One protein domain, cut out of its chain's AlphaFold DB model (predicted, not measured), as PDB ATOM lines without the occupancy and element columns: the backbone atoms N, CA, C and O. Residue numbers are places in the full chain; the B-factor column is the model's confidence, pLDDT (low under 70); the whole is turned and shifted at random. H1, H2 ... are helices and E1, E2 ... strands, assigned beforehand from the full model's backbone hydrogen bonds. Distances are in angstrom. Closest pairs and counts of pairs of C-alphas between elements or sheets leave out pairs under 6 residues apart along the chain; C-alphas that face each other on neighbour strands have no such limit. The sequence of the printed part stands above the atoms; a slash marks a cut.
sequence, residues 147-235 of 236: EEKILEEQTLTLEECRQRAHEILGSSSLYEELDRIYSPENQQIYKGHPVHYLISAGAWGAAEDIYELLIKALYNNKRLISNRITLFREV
ATOM      1  N   GLU A 147     229.759 189.791 125.511       81.69
ATOM      2  CA  GLU A 147     230.456 188.670 126.133       81.69
ATOM      3  C   GLU A 147     229.513 187.474 126.216       81.69
ATOM      4  O   GLU A 147     228.327 187.635 126.505       81.69
ATOM      5  N   GLU A 148     230.029 186.270 125.983       83.12
ATOM      6  CA  GLU A 148     229.257 185.040 126.128       83.12
ATOM      7  C   GLU A 148     229.842 184.141 127.210       83.12
ATOM      8  O   GLU A 148     231.055 183.956 127.293       83.12
ATOM      9  N   LYS A 149     228.966 183.541 128.016       87.69
ATOM     10  CA  LYS A 149     229.336 182.485 128.960       87.69
ATOM     11  C   LYS A 149     228.297 181.378 128.977       87.69
ATOM     12  O   LYS A 149     227.113 181.634 128.767       87.69
ATOM     13  N   ILE A 150     228.735 180.155 129.240       87.69
ATOM     14  CA  ILE A 150     227.863 179.004 129.481       87.69
ATOM     15  C   ILE A 150     228.011 178.655 130.954       87.69
ATOM     16  O   ILE A 150     229.130 178.493 131.438       87.69
ATOM     17  N   LEU A 151     226.894 178.608 131.677       86.94
ATOM     18  CA  LEU A 151     226.922 178.195 133.075       86.94
ATOM     19  C   LEU A 151     227.080 176.679 133.177       86.94
ATOM     20  O   LEU A 151     226.459 175.934 132.418       86.94
ATOM     21  N   GLU A 152     227.868 176.241 134.156       82.56
ATOM     22  CA  GLU A 152     228.000 174.827 134.496       82.56
ATOM     23  C   GLU A 152     226.643 174.224 134.867       82.56
ATOM     24  O   GLU A 152     225.863 174.814 135.629       82.56
ATOM     25  N   GLU A 153     226.381 173.022 134.353       74.62
ATOM     26  CA  GLU A 153     225.184 172.273 134.698       74.62
ATOM     27  C   GLU A 153     225.245 171.830 136.158       74.62
ATOM     28  O   GLU A 153     226.112 171.065 136.577       74.62
ATOM     29  N   GLN A 154     224.300 172.327 136.951       76.31
ATOM     30  CA  GLN A 154     224.140 171.955 138.348       76.31
ATOM     31  C   GLN A 154     222.661 171.716 138.602       76.31
ATOM     32  O   GLN A 154     221.848 172.631 138.456       76.31
ATOM     33  N   THR A 155     222.311 170.496 139.004       80.62
ATOM     34  CA  THR A 155     220.952 170.167 139.433       80.62
ATOM     35  C   THR A 155     220.683 170.834 140.776       80.62
ATOM     36  O   THR A 155     221.211 170.394 141.792       80.62
ATOM     37  N   LEU A 156     219.875 171.892 140.771       83.12
ATOM     38  CA  LEU A 156     219.471 172.614 141.971       83.12
ATOM     39  C   LEU A 156     218.007 172.324 142.286       83.12
ATOM     40  O   LEU A 156     217.109 172.503 141.454       83.12
ATOM     41  N   THR A 157     217.772 171.919 143.524       89.00
ATOM     42  CA  THR A 157     216.451 171.865 144.141       89.00
ATOM     43  C   THR A 157     215.970 173.269 144.518       89.00
ATOM     44  O   THR A 157     216.750 174.222 144.608       89.00
ATOM     45  N   LEU A 158     214.665 173.417 144.768       90.31
ATOM     46  CA  LEU A 158     214.098 174.686 145.238       90.31
ATOM     47  C   LEU A 158     214.728 175.132 146.570       90.31
ATOM     48  O   LEU A 158     214.961 176.321 146.770       90.31
ATOM     49  N   GLU A 159     215.028 174.193 147.471       91.62
ATOM     50  CA  GLU A 159     215.650 174.493 148.766       91.62
ATOM     51  C   GLU A 159     217.067 175.051 148.595       91.62
ATOM     52  O   GLU A 159     217.394 176.075 149.194       91.62
ATOM     53  N   GLU A 160     217.871 174.457 147.712       92.12
ATOM     54  CA  GLU A 160     219.209 174.961 147.378       92.12
ATOM     55  C   GLU A 160     219.145 176.330 146.695       92.12
ATOM     56  O   GLU A 160     219.936 177.218 147.011       92.12
ATOM     57  N   CYS A 161     218.161 176.550 145.815       92.06
ATOM     58  CA  CYS A 161     217.951 177.861 145.201       92.06
ATOM     59  C   CYS A 161     217.590 178.924 146.243       92.06
ATOM     60  O   CYS A 161     218.100 180.042 146.187       92.06
ATOM     61  N   ARG A 162     216.735 178.585 147.217       93.12
ATOM     62  CA  ARG A 162     216.369 179.485 148.320       93.12
ATOM     63  C   ARG A 162     217.552 179.758 149.244       93.12
ATOM     64  O   ARG A 162     217.732 180.897 149.663       93.12
ATOM     65  N   GLN A 163     218.371 178.747 149.525       94.00
ATOM     66  CA  GLN A 163     219.595 178.912 150.302       94.00
ATOM     67  C   GLN A 163     220.569 179.853 149.587       94.00
ATOM     68  O   GLN A 163     221.052 180.811 150.189       94.00
ATOM     69  N   ARG A 164     220.780 179.664 148.279       93.00
ATOM     70  CA  ARG A 164     221.614 180.568 147.481       93.00
ATOM     71  C   ARG A 164     221.036 181.982 147.429       93.00
ATOM     72  O   ARG A 164     221.780 182.942 147.593       93.00
ATOM     73  N   ALA A 165     219.718 182.122 147.267       93.12
ATOM     74  CA  ALA A 165     219.031 183.414 147.325       93.12
ATOM     75  C   ALA A 165     219.235 184.118 148.679       93.12
ATOM     76  O   ALA A 165     219.343 185.344 148.728       93.12
ATOM     77  N   HIS A 166     219.321 183.356 149.771       93.69
ATOM     78  CA  HIS A 166     219.607 183.888 151.100       93.69
ATOM     79  C   HIS A 166     221.046 184.389 151.229       93.69
ATOM     80  O   HIS A 166     221.261 185.494 151.722       93.69
ATOM     81  N   GLU A 167     222.019 183.625 150.732       93.56
ATOM     82  CA  GLU A 167     223.439 184.004 150.742       93.56
ATOM     83  C   GLU A 167     223.715 185.300 149.976       93.56
ATOM     84  O   GLU A 167     224.507 186.126 150.425       93.56
ATOM     85  N   ILE A 168     223.032 185.500 148.848       93.00
ATOM     86  CA  ILE A 168     223.182 186.700 148.010       93.00
ATOM     87  C   ILE A 168     222.305 187.868 148.489       93.00
ATOM     88  O   ILE A 168     222.222 188.894 147.814       93.00
ATOM     89  N   LEU A 169     221.642 187.725 149.647       91.31
ATOM     90  CA  LEU A 169     220.732 188.714 150.236       91.31
ATOM     91  C   LEU A 169     219.614 189.148 149.271       91.31
ATOM     92  O   LEU A 169     219.261 190.326 149.184       91.31
ATOM     93  N   GLY A 170     219.057 188.182 148.538       89.12
ATOM     94  CA  GLY A 170     217.989 188.407 147.571       89.12
ATOM     95  C   GLY A 170     216.739 189.033 148.194       89.12
ATOM     96  O   GLY A 170     216.385 188.771 149.346       89.12
ATOM     97  N   SER A 171     216.041 189.858 147.415       92.00
ATOM     98  CA  SER A 171     214.760 190.452 147.806       92.00
ATOM     99  C   SER A 171     213.636 189.415 147.834       92.00
ATOM    100  O   SER A 171     213.724 188.369 147.195       92.00
ATOM    101  N   SER A 172     212.523 189.735 148.503       93.56
ATOM    102  CA  SER A 172     211.322 188.879 148.529       93.56
ATOM    103  C   SER A 172     210.831 188.496 147.128       93.56
ATOM    104  O   SER A 172     210.448 187.352 146.908       93.56
ATOM    105  N   SER A 173     210.940 189.414 146.160       94.06
ATOM    106  CA  SER A 173     210.574 189.172 144.761       94.06
ATOM    107  C   SER A 173     211.370 188.041 144.103       94.06
ATOM    108  O   SER A 173     210.837 187.358 143.235       94.06
ATOM    109  N   LEU A 174     212.626 187.817 144.509       93.25
ATOM    110  CA  LEU A 174     213.420 186.700 143.999       93.25
ATOM    111  C   LEU A 174     212.875 185.365 144.514       93.25
ATOM    112  O   LEU A 174     212.764 184.418 143.744       93.25
ATOM    113  N   TYR A 175     212.485 185.291 145.788       93.81
ATOM    114  CA  TYR A 175     211.889 184.080 146.358       93.81
ATOM    115  C   TYR A 175     210.532 183.761 145.732       93.81
ATOM    116  O   TYR A 175     210.286 182.614 145.374       93.81
ATOM    117  N   GLU A 176     209.681 184.774 145.548       93.62
ATOM    118  CA  GLU A 176     208.400 184.622 144.848       93.62
ATOM    119  C   GLU A 176     208.604 184.101 143.420       93.62
ATOM    120  O   GLU A 176     207.864 183.235 142.956       93.62
ATOM    121  N   GLU A 177     209.639 184.589 142.735       92.38
ATOM    122  CA  GLU A 177     209.986 184.131 141.397       92.38
ATOM    123  C   GLU A 177     210.516 182.688 141.395       92.38
ATOM    124  O   GLU A 177     210.100 181.903 140.549       92.38
ATOM    125  N   LEU A 178     211.356 182.292 142.356       93.06
ATOM    126  CA  LEU A 178     211.809 180.902 142.499       93.06
ATOM    127  C   LEU A 178     210.639 179.947 142.772       93.06
ATOM    128  O   LEU A 178     210.518 178.908 142.122       93.06
ATOM    129  N   ASP A 179     209.739 180.324 143.677       92.62
ATOM    130  CA  ASP A 179     208.540 179.546 143.988       92.62
ATOM    131  C   ASP A 179     207.630 179.432 142.771       92.62
ATOM    132  O   ASP A 179     207.122 178.352 142.458       92.62
ATOM    133  N   ARG A 180     207.477 180.535 142.028       90.44
ATOM    134  CA  ARG A 180     206.767 180.526 140.760       90.44
ATOM    135  C   ARG A 180     207.438 179.569 139.797       90.44
ATOM    136  O   ARG A 180     206.713 178.761 139.238       90.44
ATOM    137  N   ILE A 181     208.758 179.633 139.593       90.06
ATOM    138  CA  ILE A 181     209.497 178.772 138.659       90.06
ATOM    139  C   ILE A 181     209.214 177.309 138.967       90.06
ATOM    140  O   ILE A 181     208.765 176.624 138.053       90.06
ATOM    141  N   TYR A 182     209.406 176.866 140.211       89.44
ATOM    142  CA  TYR A 182     209.264 175.468 140.640       89.44
ATOM    143  C   TYR A 182     207.820 175.028 140.937       89.44
ATOM    144  O   TYR A 182     207.600 173.872 141.300       89.44
ATOM    145  N   SER A 183     206.830 175.907 140.766       89.00
ATOM    146  CA  SER A 183     205.422 175.559 140.967       89.00
ATOM    147  C   SER A 183     205.007 174.367 140.088       89.00
ATOM    148  O   SER A 183     205.300 174.366 138.888       89.00
ATOM    149  N   PRO A 184     204.276 173.372 140.628       82.12
ATOM    150  CA  PRO A 184     203.803 172.219 139.860       82.12
ATOM    151  C   PRO A 184     202.783 172.596 138.774       82.12
ATOM    152  O   PRO A 184     202.555 171.823 137.847       82.12
ATOM    153  N   GLU A 185     202.174 173.780 138.872       79.88
ATOM    154  CA  GLU A 185     201.244 174.307 137.868       79.88
ATOM    155  C   GLU A 185     201.964 174.833 136.616       79.88
ATOM    156  O   GLU A 185     201.336 175.046 135.575       79.88
ATOM    157  N   ASN A 186     203.284 175.038 136.687       75.00
ATOM    158  CA  ASN A 186     204.048 175.493 135.537       75.00
ATOM    159  C   ASN A 186     204.264 174.380 134.518       75.00
ATOM    160  O   ASN A 186     204.647 173.254 134.831       75.00
ATOM    161  N   GLN A 187     204.147 174.756 133.249       69.50
ATOM    162  CA  GLN A 187     204.549 173.893 132.151       69.50
ATOM    163  C   GLN A 187     206.078 173.828 132.077       69.50
ATOM    164  O   GLN A 187     206.743 174.829 131.813       69.50
ATOM    165  N   GLN A 188     206.628 172.629 132.258       69.94
ATOM    166  CA  GLN A 188     208.057 172.309 132.116       69.94
ATOM    167  C   GLN A 188     208.476 172.161 130.644       69.94
ATOM    168  O   GLN A 188     209.217 171.253 130.273       69.94
ATOM    169  N   ILE A 189     207.904 172.985 129.768       67.38
ATOM    170  CA  ILE A 189     208.172 172.938 128.336       67.38
ATOM    171  C   ILE A 189     208.424 174.365 127.874       67.38
ATOM    172  O   ILE A 189     207.590 175.249 128.077       67.38
ATOM    173  N   TYR A 190     209.549 174.575 127.196       64.31
ATOM    174  CA  TYR A 190     209.811 175.808 126.468       64.31
ATOM    175  C   TYR A 190     208.812 175.950 125.308       64.31
ATOM    176  O   TYR A 190     208.995 175.416 124.213       64.31
ATOM    177  N   LYS A 191     207.703 176.647 125.561       54.53
ATOM    178  CA  LYS A 191     206.725 177.068 124.554       54.53
ATOM    179  C   LYS A 191     206.324 178.507 124.847       54.53
ATOM    180  O   LYS A 191     205.480 178.738 125.706       54.53
ATOM    181  N   GLY A 192     206.892 179.474 124.130       58.16
ATOM    182  CA  GLY A 192     206.329 180.824 124.119       58.16
ATOM    183  C   GLY A 192     207.327 181.969 124.049       58.16
ATOM    184  O   GLY A 192     208.460 181.823 123.595       58.16
ATOM    185  N   HIS A 193     206.822 183.133 124.451       57.75
ATOM    186  CA  HIS A 193     207.505 184.418 124.411       57.75
ATOM    187  C   HIS A 193     208.608 184.520 125.475       57.75
ATOM    188  O   HIS A 193     208.469 183.932 126.551       57.75
ATOM    189  N   PRO A 194     209.681 185.280 125.197       67.12
ATOM    190  CA  PRO A 194     210.741 185.526 126.166       67.12
ATOM    191  C   PRO A 194     210.172 186.142 127.450       67.12
ATOM    192  O   PRO A 194     209.337 187.046 127.405       67.12
ATOM    193  N   VAL A 195     210.626 185.643 128.601       76.00
ATOM    194  CA  VAL A 195     210.344 186.267 129.899       76.00
ATOM    195  C   VAL A 195     211.379 187.362 130.121       76.00
ATOM    196  O   VAL A 195     212.578 187.119 129.993       76.00
ATOM    197  N   HIS A 196     210.916 188.563 130.451       85.69
ATOM    198  CA  HIS A 196     211.781 189.703 130.730       85.69
ATOM    199  C   HIS A 196     211.902 189.904 132.238       85.69
ATOM    200  O   HIS A 196     210.891 190.063 132.924       85.69
ATOM    201  N   TYR A 197     213.135 189.928 132.736       90.31
ATOM    202  CA  TYR A 197     213.439 190.243 134.129       90.31
ATOM    203  C   TYR A 197     214.114 191.608 134.217       90.31
ATOM    204  O   TYR A 197     214.991 191.928 133.417       90.31
ATOM    205  N   LEU A 198     213.717 192.389 135.217       92.69
ATOM    206  CA  LEU A 198     214.440 193.579 135.645       92.69
ATOM    207  C   LEU A 198     215.132 193.252 136.966       92.69
ATOM    208  O   LEU A 198     214.462 193.005 137.968       92.69
ATOM    209  N   ILE A 199     216.462 193.248 136.958       92.44
ATOM    210  CA  ILE A 199     217.276 193.016 138.151       92.44
ATOM    211  C   ILE A 199     217.867 194.353 138.579       92.44
ATOM    212  O   ILE A 199     218.603 194.987 137.825       92.44
ATOM    213  N   SER A 200     217.548 194.762 139.802       92.69
ATOM    214  CA  SER A 200     218.096 195.963 140.429       92.69
ATOM    215  C   SER A 200     219.048 195.541 141.538       92.69
ATOM    216  O   SER A 200     218.619 194.960 142.531       92.69
ATOM    217  N   ALA A 201     220.334 195.845 141.381       92.25
ATOM    218  CA  ALA A 201     221.364 195.541 142.366       92.25
ATOM    219  C   ALA A 201     222.310 196.735 142.544       92.25
ATOM    220  O   ALA A 201     222.503 197.528 141.625       92.25
ATOM    221  N   GLY A 202     222.909 196.862 143.732       89.38
ATOM    222  CA  GLY A 202     223.837 197.959 144.041       89.38
ATOM    223  C   GLY A 202     225.226 197.808 143.413       89.38
ATOM    224  O   GLY A 202     225.969 198.781 143.331       89.38
ATOM    225  N   ALA A 203     225.581 196.600 142.974       91.12
ATOM    226  CA  ALA A 203     226.853 196.290 142.336       91.12
ATOM    227  C   ALA A 203     226.660 195.227 141.248       91.12
ATOM    228  O   ALA A 203     225.750 194.401 141.337       91.12
ATOM    229  N   TRP A 204     227.556 195.219 140.258       89.00
ATOM    230  CA  TRP A 204     227.533 194.245 139.164       89.00
ATOM    231  C   TRP A 204     227.599 192.797 139.661       89.00
ATOM    232  O   TRP A 204     226.779 191.990 139.248       89.00
ATOM    233  N   GLY A 205     228.506 192.485 140.593       91.44
ATOM    234  CA  GLY A 205     228.644 191.121 141.122       91.44
ATOM    235  C   GLY A 205     227.352 190.591 141.756       91.44
ATOM    236  O   GLY A 205     226.992 189.444 141.547       91.44
ATOM    237  N   ALA A 206     226.587 191.456 142.429       91.88
ATOM    238  CA  ALA A 206     225.287 191.076 142.977       91.88
ATOM    239  C   ALA A 206     224.230 190.859 141.879       91.88
ATOM    240  O   ALA A 206     223.404 189.959 141.993       91.88
ATOM    241  N   ALA A 207     224.247 191.655 140.802       92.44
ATOM    242  CA  ALA A 207     223.383 191.404 139.647       92.44
ATOM    243  C   ALA A 207     223.734 190.069 138.969       92.44
ATOM    244  O   ALA A 207     222.830 189.336 138.569       92.44
ATOM    245  N   GLU A 208     225.030 189.762 138.880       93.00
ATOM    246  CA  GLU A 208     225.574 188.512 138.354       93.00
ATOM    247  C   GLU A 208     225.118 187.298 139.147       93.00
ATOM    248  O   GLU A 208     224.481 186.414 138.578       93.00
ATOM    249  N   ASP A 209     225.292 187.327 140.462       93.56
ATOM    250  CA  ASP A 209     224.784 186.294 141.358       93.56
ATOM    251  C   ASP A 209     223.272 186.038 141.185       93.56
ATOM    252  O   ASP A 209     222.823 184.888 141.177       93.56
ATOM    253  N   ILE A 210     222.474 187.101 141.016       94.06
ATOM    254  CA  ILE A 210     221.017 186.989 140.851       94.06
ATOM    255  C   ILE A 210     220.657 186.371 139.496       94.06
ATOM    256  O   ILE A 210     219.844 185.442 139.455       94.06
ATOM    257  N   TYR A 211     221.210 186.871 138.381       92.81
ATOM    258  CA  TYR A 211     220.830 186.340 137.069       92.81
ATOM    259  C   TYR A 211     221.338 184.911 136.869       92.81
ATOM    260  O   TYR A 211     220.650 184.116 136.229       92.81
ATOM    261  N   GLU A 212     222.497 184.551 137.426       93.38
ATOM    262  CA  GLU A 212     223.009 183.183 137.341       93.38
ATOM    263  C   GLU A 212     222.098 182.200 138.069       93.38
ATOM    264  O   GLU A 212     221.738 181.161 137.510       93.38
ATOM    265  N   LEU A 213     221.666 182.546 139.287       93.31
ATOM    266  CA  LEU A 213     220.715 181.735 140.041       93.31
ATOM    267  C   LEU A 213     219.391 181.569 139.282       93.31
ATOM    268  O   LEU A 213     218.871 180.458 139.189       93.31
ATOM    269  N   LEU A 214     218.864 182.655 138.704       92.50
ATOM    270  CA  LEU A 214     217.627 182.619 137.917       92.50
ATOM    271  C   LEU A 214     217.748 181.710 136.691       92.50
ATOM    272  O   LEU A 214     216.854 180.904 136.435       92.50
ATOM    273  N   ILE A 215     218.843 181.814 135.938       91.69
ATOM    274  CA  ILE A 215     219.061 181.005 134.734       91.69
ATOM    275  C   ILE A 215     219.190 179.528 135.106       91.69
ATOM    276  O   ILE A 215     218.506 178.702 134.500       91.69
ATOM    277  N   LYS A 216     219.958 179.200 136.154       91.12
ATOM    278  CA  LYS A 216     220.067 177.825 136.666       91.12
ATOM    279  C   LYS A 216     218.709 177.264 137.100       91.12
ATOM    280  O   LYS A 216     218.361 176.148 136.724       91.12
ATOM    281  N   ALA A 217     217.909 178.034 137.840       90.69
ATOM    282  CA  ALA A 217     216.570 177.621 138.267       90.69
ATOM    283  C   ALA A 217     215.633 177.356 137.073       90.69
ATOM    284  O   ALA A 217     214.932 176.342 137.022       90.69
ATOM    285  N   LEU A 218     215.635 178.253 136.083       89.38
ATOM    286  CA  LEU A 218     214.821 178.115 134.877       89.38
ATOM    287  C   LEU A 218     215.257 176.921 134.018       89.38
ATOM    288  O   LEU A 218     214.401 176.200 133.502       89.38
ATOM    289  N   TYR A 219     216.562 176.693 133.873       87.50
ATOM    290  CA  TYR A 219     217.087 175.541 133.145       87.50
ATOM    291  C   TYR A 219     216.743 174.223 133.831       87.50
ATOM    292  O   TYR A 219     216.185 173.329 133.196       87.50
ATOM    293  N   ASN A 220     216.963 174.129 135.145       88.19
ATOM    294  CA  ASN A 220     216.676 172.919 135.915       88.19
ATOM    295  C   ASN A 220     215.202 172.522 135.868       88.19
ATOM    296  O   ASN A 220     214.882 171.335 135.827       88.19
ATOM    297  N   ASN A 221     214.294 173.500 135.805       85.81
ATOM    298  CA  ASN A 221     212.874 173.221 135.617       85.81
ATOM    299  C   ASN A 221     212.442 173.123 134.138       85.81
ATOM    300  O   ASN A 221     211.258 173.264 133.821       85.81
ATOM    301  N   LYS A 222     213.392 172.897 133.218       83.50
ATOM    302  CA  LYS A 222     213.181 172.695 131.771       83.50
ATOM    303  C   LYS A 222     212.431 173.842 131.087       83.50
ATOM    304  O   LYS A 222     211.752 173.658 130.073       83.50
ATOM    305  N   ARG A 223     212.536 175.050 131.653       81.88
ATOM    306  CA  ARG A 223     211.955 176.277 131.092       81.88
ATOM    307  C   ARG A 223     212.900 176.984 130.138       81.88
ATOM    308  O   ARG A 223     212.422 177.766 129.325       81.88
ATOM    309  N   LEU A 224     214.199 176.726 130.235       82.81
ATOM    310  CA  LEU A 224     215.195 177.120 129.244       82.81
ATOM    311  C   LEU A 224     215.765 175.870 128.583       82.81
ATOM    312  O   LEU A 224     215.815 174.807 129.193       82.81
ATOM    313  N   ILE A 225     216.169 176.018 127.324       79.19
ATOM    314  CA  ILE A 225     216.792 174.945 126.533       79.19
ATOM    315  C   ILE A 225     218.322 174.995 126.644       79.19
ATOM    316  O   ILE A 225     218.993 174.020 126.336       79.19
ATOM    317  N   SER A 226     218.873 176.128 127.075       81.69
ATOM    318  CA  SER A 226     220.310 176.376 127.134       81.69
ATOM    319  C   SER A 226     220.652 177.251 128.337       81.69
ATOM    320  O   SER A 226     219.854 178.106 128.738       81.69
ATOM    321  N   ASN A 227     221.862 177.042 128.855       86.19
ATOM    322  CA  ASN A 227     222.497 177.809 129.928       86.19
ATOM    323  C   ASN A 227     223.389 178.940 129.420       86.19
ATOM    324  O   ASN A 227     224.110 179.559 130.208       86.19
ATOM    325  N   ARG A 228     223.391 179.188 128.106       86.19
ATOM    326  CA  ARG A 228     224.217 180.229 127.510       86.19
ATOM    327  C   ARG A 228     223.643 181.608 127.791       86.19
ATOM    328  O   ARG A 228     222.453 181.873 127.630       86.19
ATOM    329  N   ILE A 229     224.544 182.507 128.150       88.38
ATOM    330  CA  ILE A 229     224.275 183.895 128.475       88.38
ATOM    331  C   ILE A 229     225.048 184.749 127.489       88.38
ATOM    332  O   ILE A 229     226.269 184.653 127.418       88.38
ATOM    333  N   THR A 230     224.332 185.603 126.767       86.56
ATOM    334  CA  THR A 230     224.925 186.679 125.974       86.56
ATOM    335  C   THR A 230     224.724 187.983 126.743       86.56
ATOM    336  O   THR A 230     223.594 188.433 126.941       86.56
ATOM    337  N   LEU A 231     225.821 188.567 127.216       86.00
ATOM    338  CA  LEU A 231     225.857 189.807 127.979       86.00
ATOM    339  C   LEU A 231     226.216 190.967 127.056       86.00
ATOM    340  O   LEU A 231     227.229 190.929 126.367       86.00
ATOM    341  N   PHE A 232     225.411 192.023 127.107       84.31
ATOM    342  CA  PHE A 232     225.705 193.303 126.472       84.31
ATOM    343  C   PHE A 232     226.050 194.302 127.575       84.31
ATOM    344  O   PHE A 232     225.226 194.554 128.455       84.31
ATOM    345  N   ARG A 233     227.265 194.850 127.556       80.06
ATOM    346  CA  ARG A 233     227.734 195.823 128.554       80.06
ATOM    347  C   ARG A 233     228.143 197.107 127.870       80.06
ATOM    348  O   ARG A 233     228.868 197.029 126.894       80.06
ATOM    349  N   GLU A 234     227.772 198.264 128.392       78.25
ATOM    350  CA  GLU A 234     228.335 199.523 127.893       78.25
ATOM    351  C   GLU A 234     229.848 199.583 128.150       78.25
ATOM    352  O   GLU A 234     230.328 199.196 129.220       78.25
ATOM    353  N   VAL A 235     230.601 200.049 127.153       64.50
ATOM    354  CA  VAL A 235     232.027 200.354 127.301       64.50
ATOM    355  C   VAL A 235     232.117 201.726 127.969       64.50
ATOM    356  O   VAL A 235     231.826 202.736 127.330       64.50
TER     357      VAL A 235
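What this domain is: This is residues 147 to 235 of the 236 residues of the protein "ATPase AAA family" of Roseburia sp. CAG:380 (UniProt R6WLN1). Three helices, H1, H2 and H3, run nearly along one line in a small bundle, their centres making a triangle; beyond H3, on the side away from the hairpin of H1 and H2, lies a two-stranded ribbon, E1 with E2. The long link of residues 183 to 203 loops out from the end of H2 and returns to the start of H3. The printed part has 89 residues, in the order E1, H1, H2, H3, E2, with the sheet E1 - E2 antiparallel and the class mixed, helices and strands. It is compact, with a radius of gyration of the C-alphas of 13.0 A, yet elongated, spanning 41 by 26 by 23 A.

How they stand to each other: Begin at E1, residues 147 to 150, the antiparallel neighbour of E2, residues 228 to 234; N 147 and O 231 are 2.9 A apart, within hydrogen-bond range. Next, H1, residues 158 to 167, and H2, residues 172 to 182, form a helical hairpin; they touch, closest at the C-alphas of Arg 162 and Tyr 175, 6.7 A, with a shallow tilt of 21 degrees. H3, residues 204 to 220, touches H1 with residues 210 to 217 alone, closest at the C-alphas of Cys 161 and Leu 213, 7.0 A, opposite ways at 3 degrees, a shallow tilt. With residues 214 to 218 alone it touches H2, closest at the C-alphas of Ile 181 and Leu 218, 6.6 A. Every O i to N i+4 pair is within hydrogen-bond range in H1, H2 and H3. E1 is apart from H2 and H3.

Where its parts are: Find C-alpha 147 at (230.456, 188.670, 126.133), where E1 begins its 10.6 A. H1 is 14.3 A long and H2 15.7 A. From C-alpha 204 at (227.533, 194.245, 139.164), H3 runs 24.2 A; E2, 19.7 A, ends at C-alpha 234, (228.335, 199.523, 127.893).

The domain as a whole: The C-alphas farthest apart, Pro 184 and Val 235, are 41.8 A apart. The printed part has no cut. Look for pLDDT under 70 at residues 187 to 194, within the long link H2 to H3, and at residue 235.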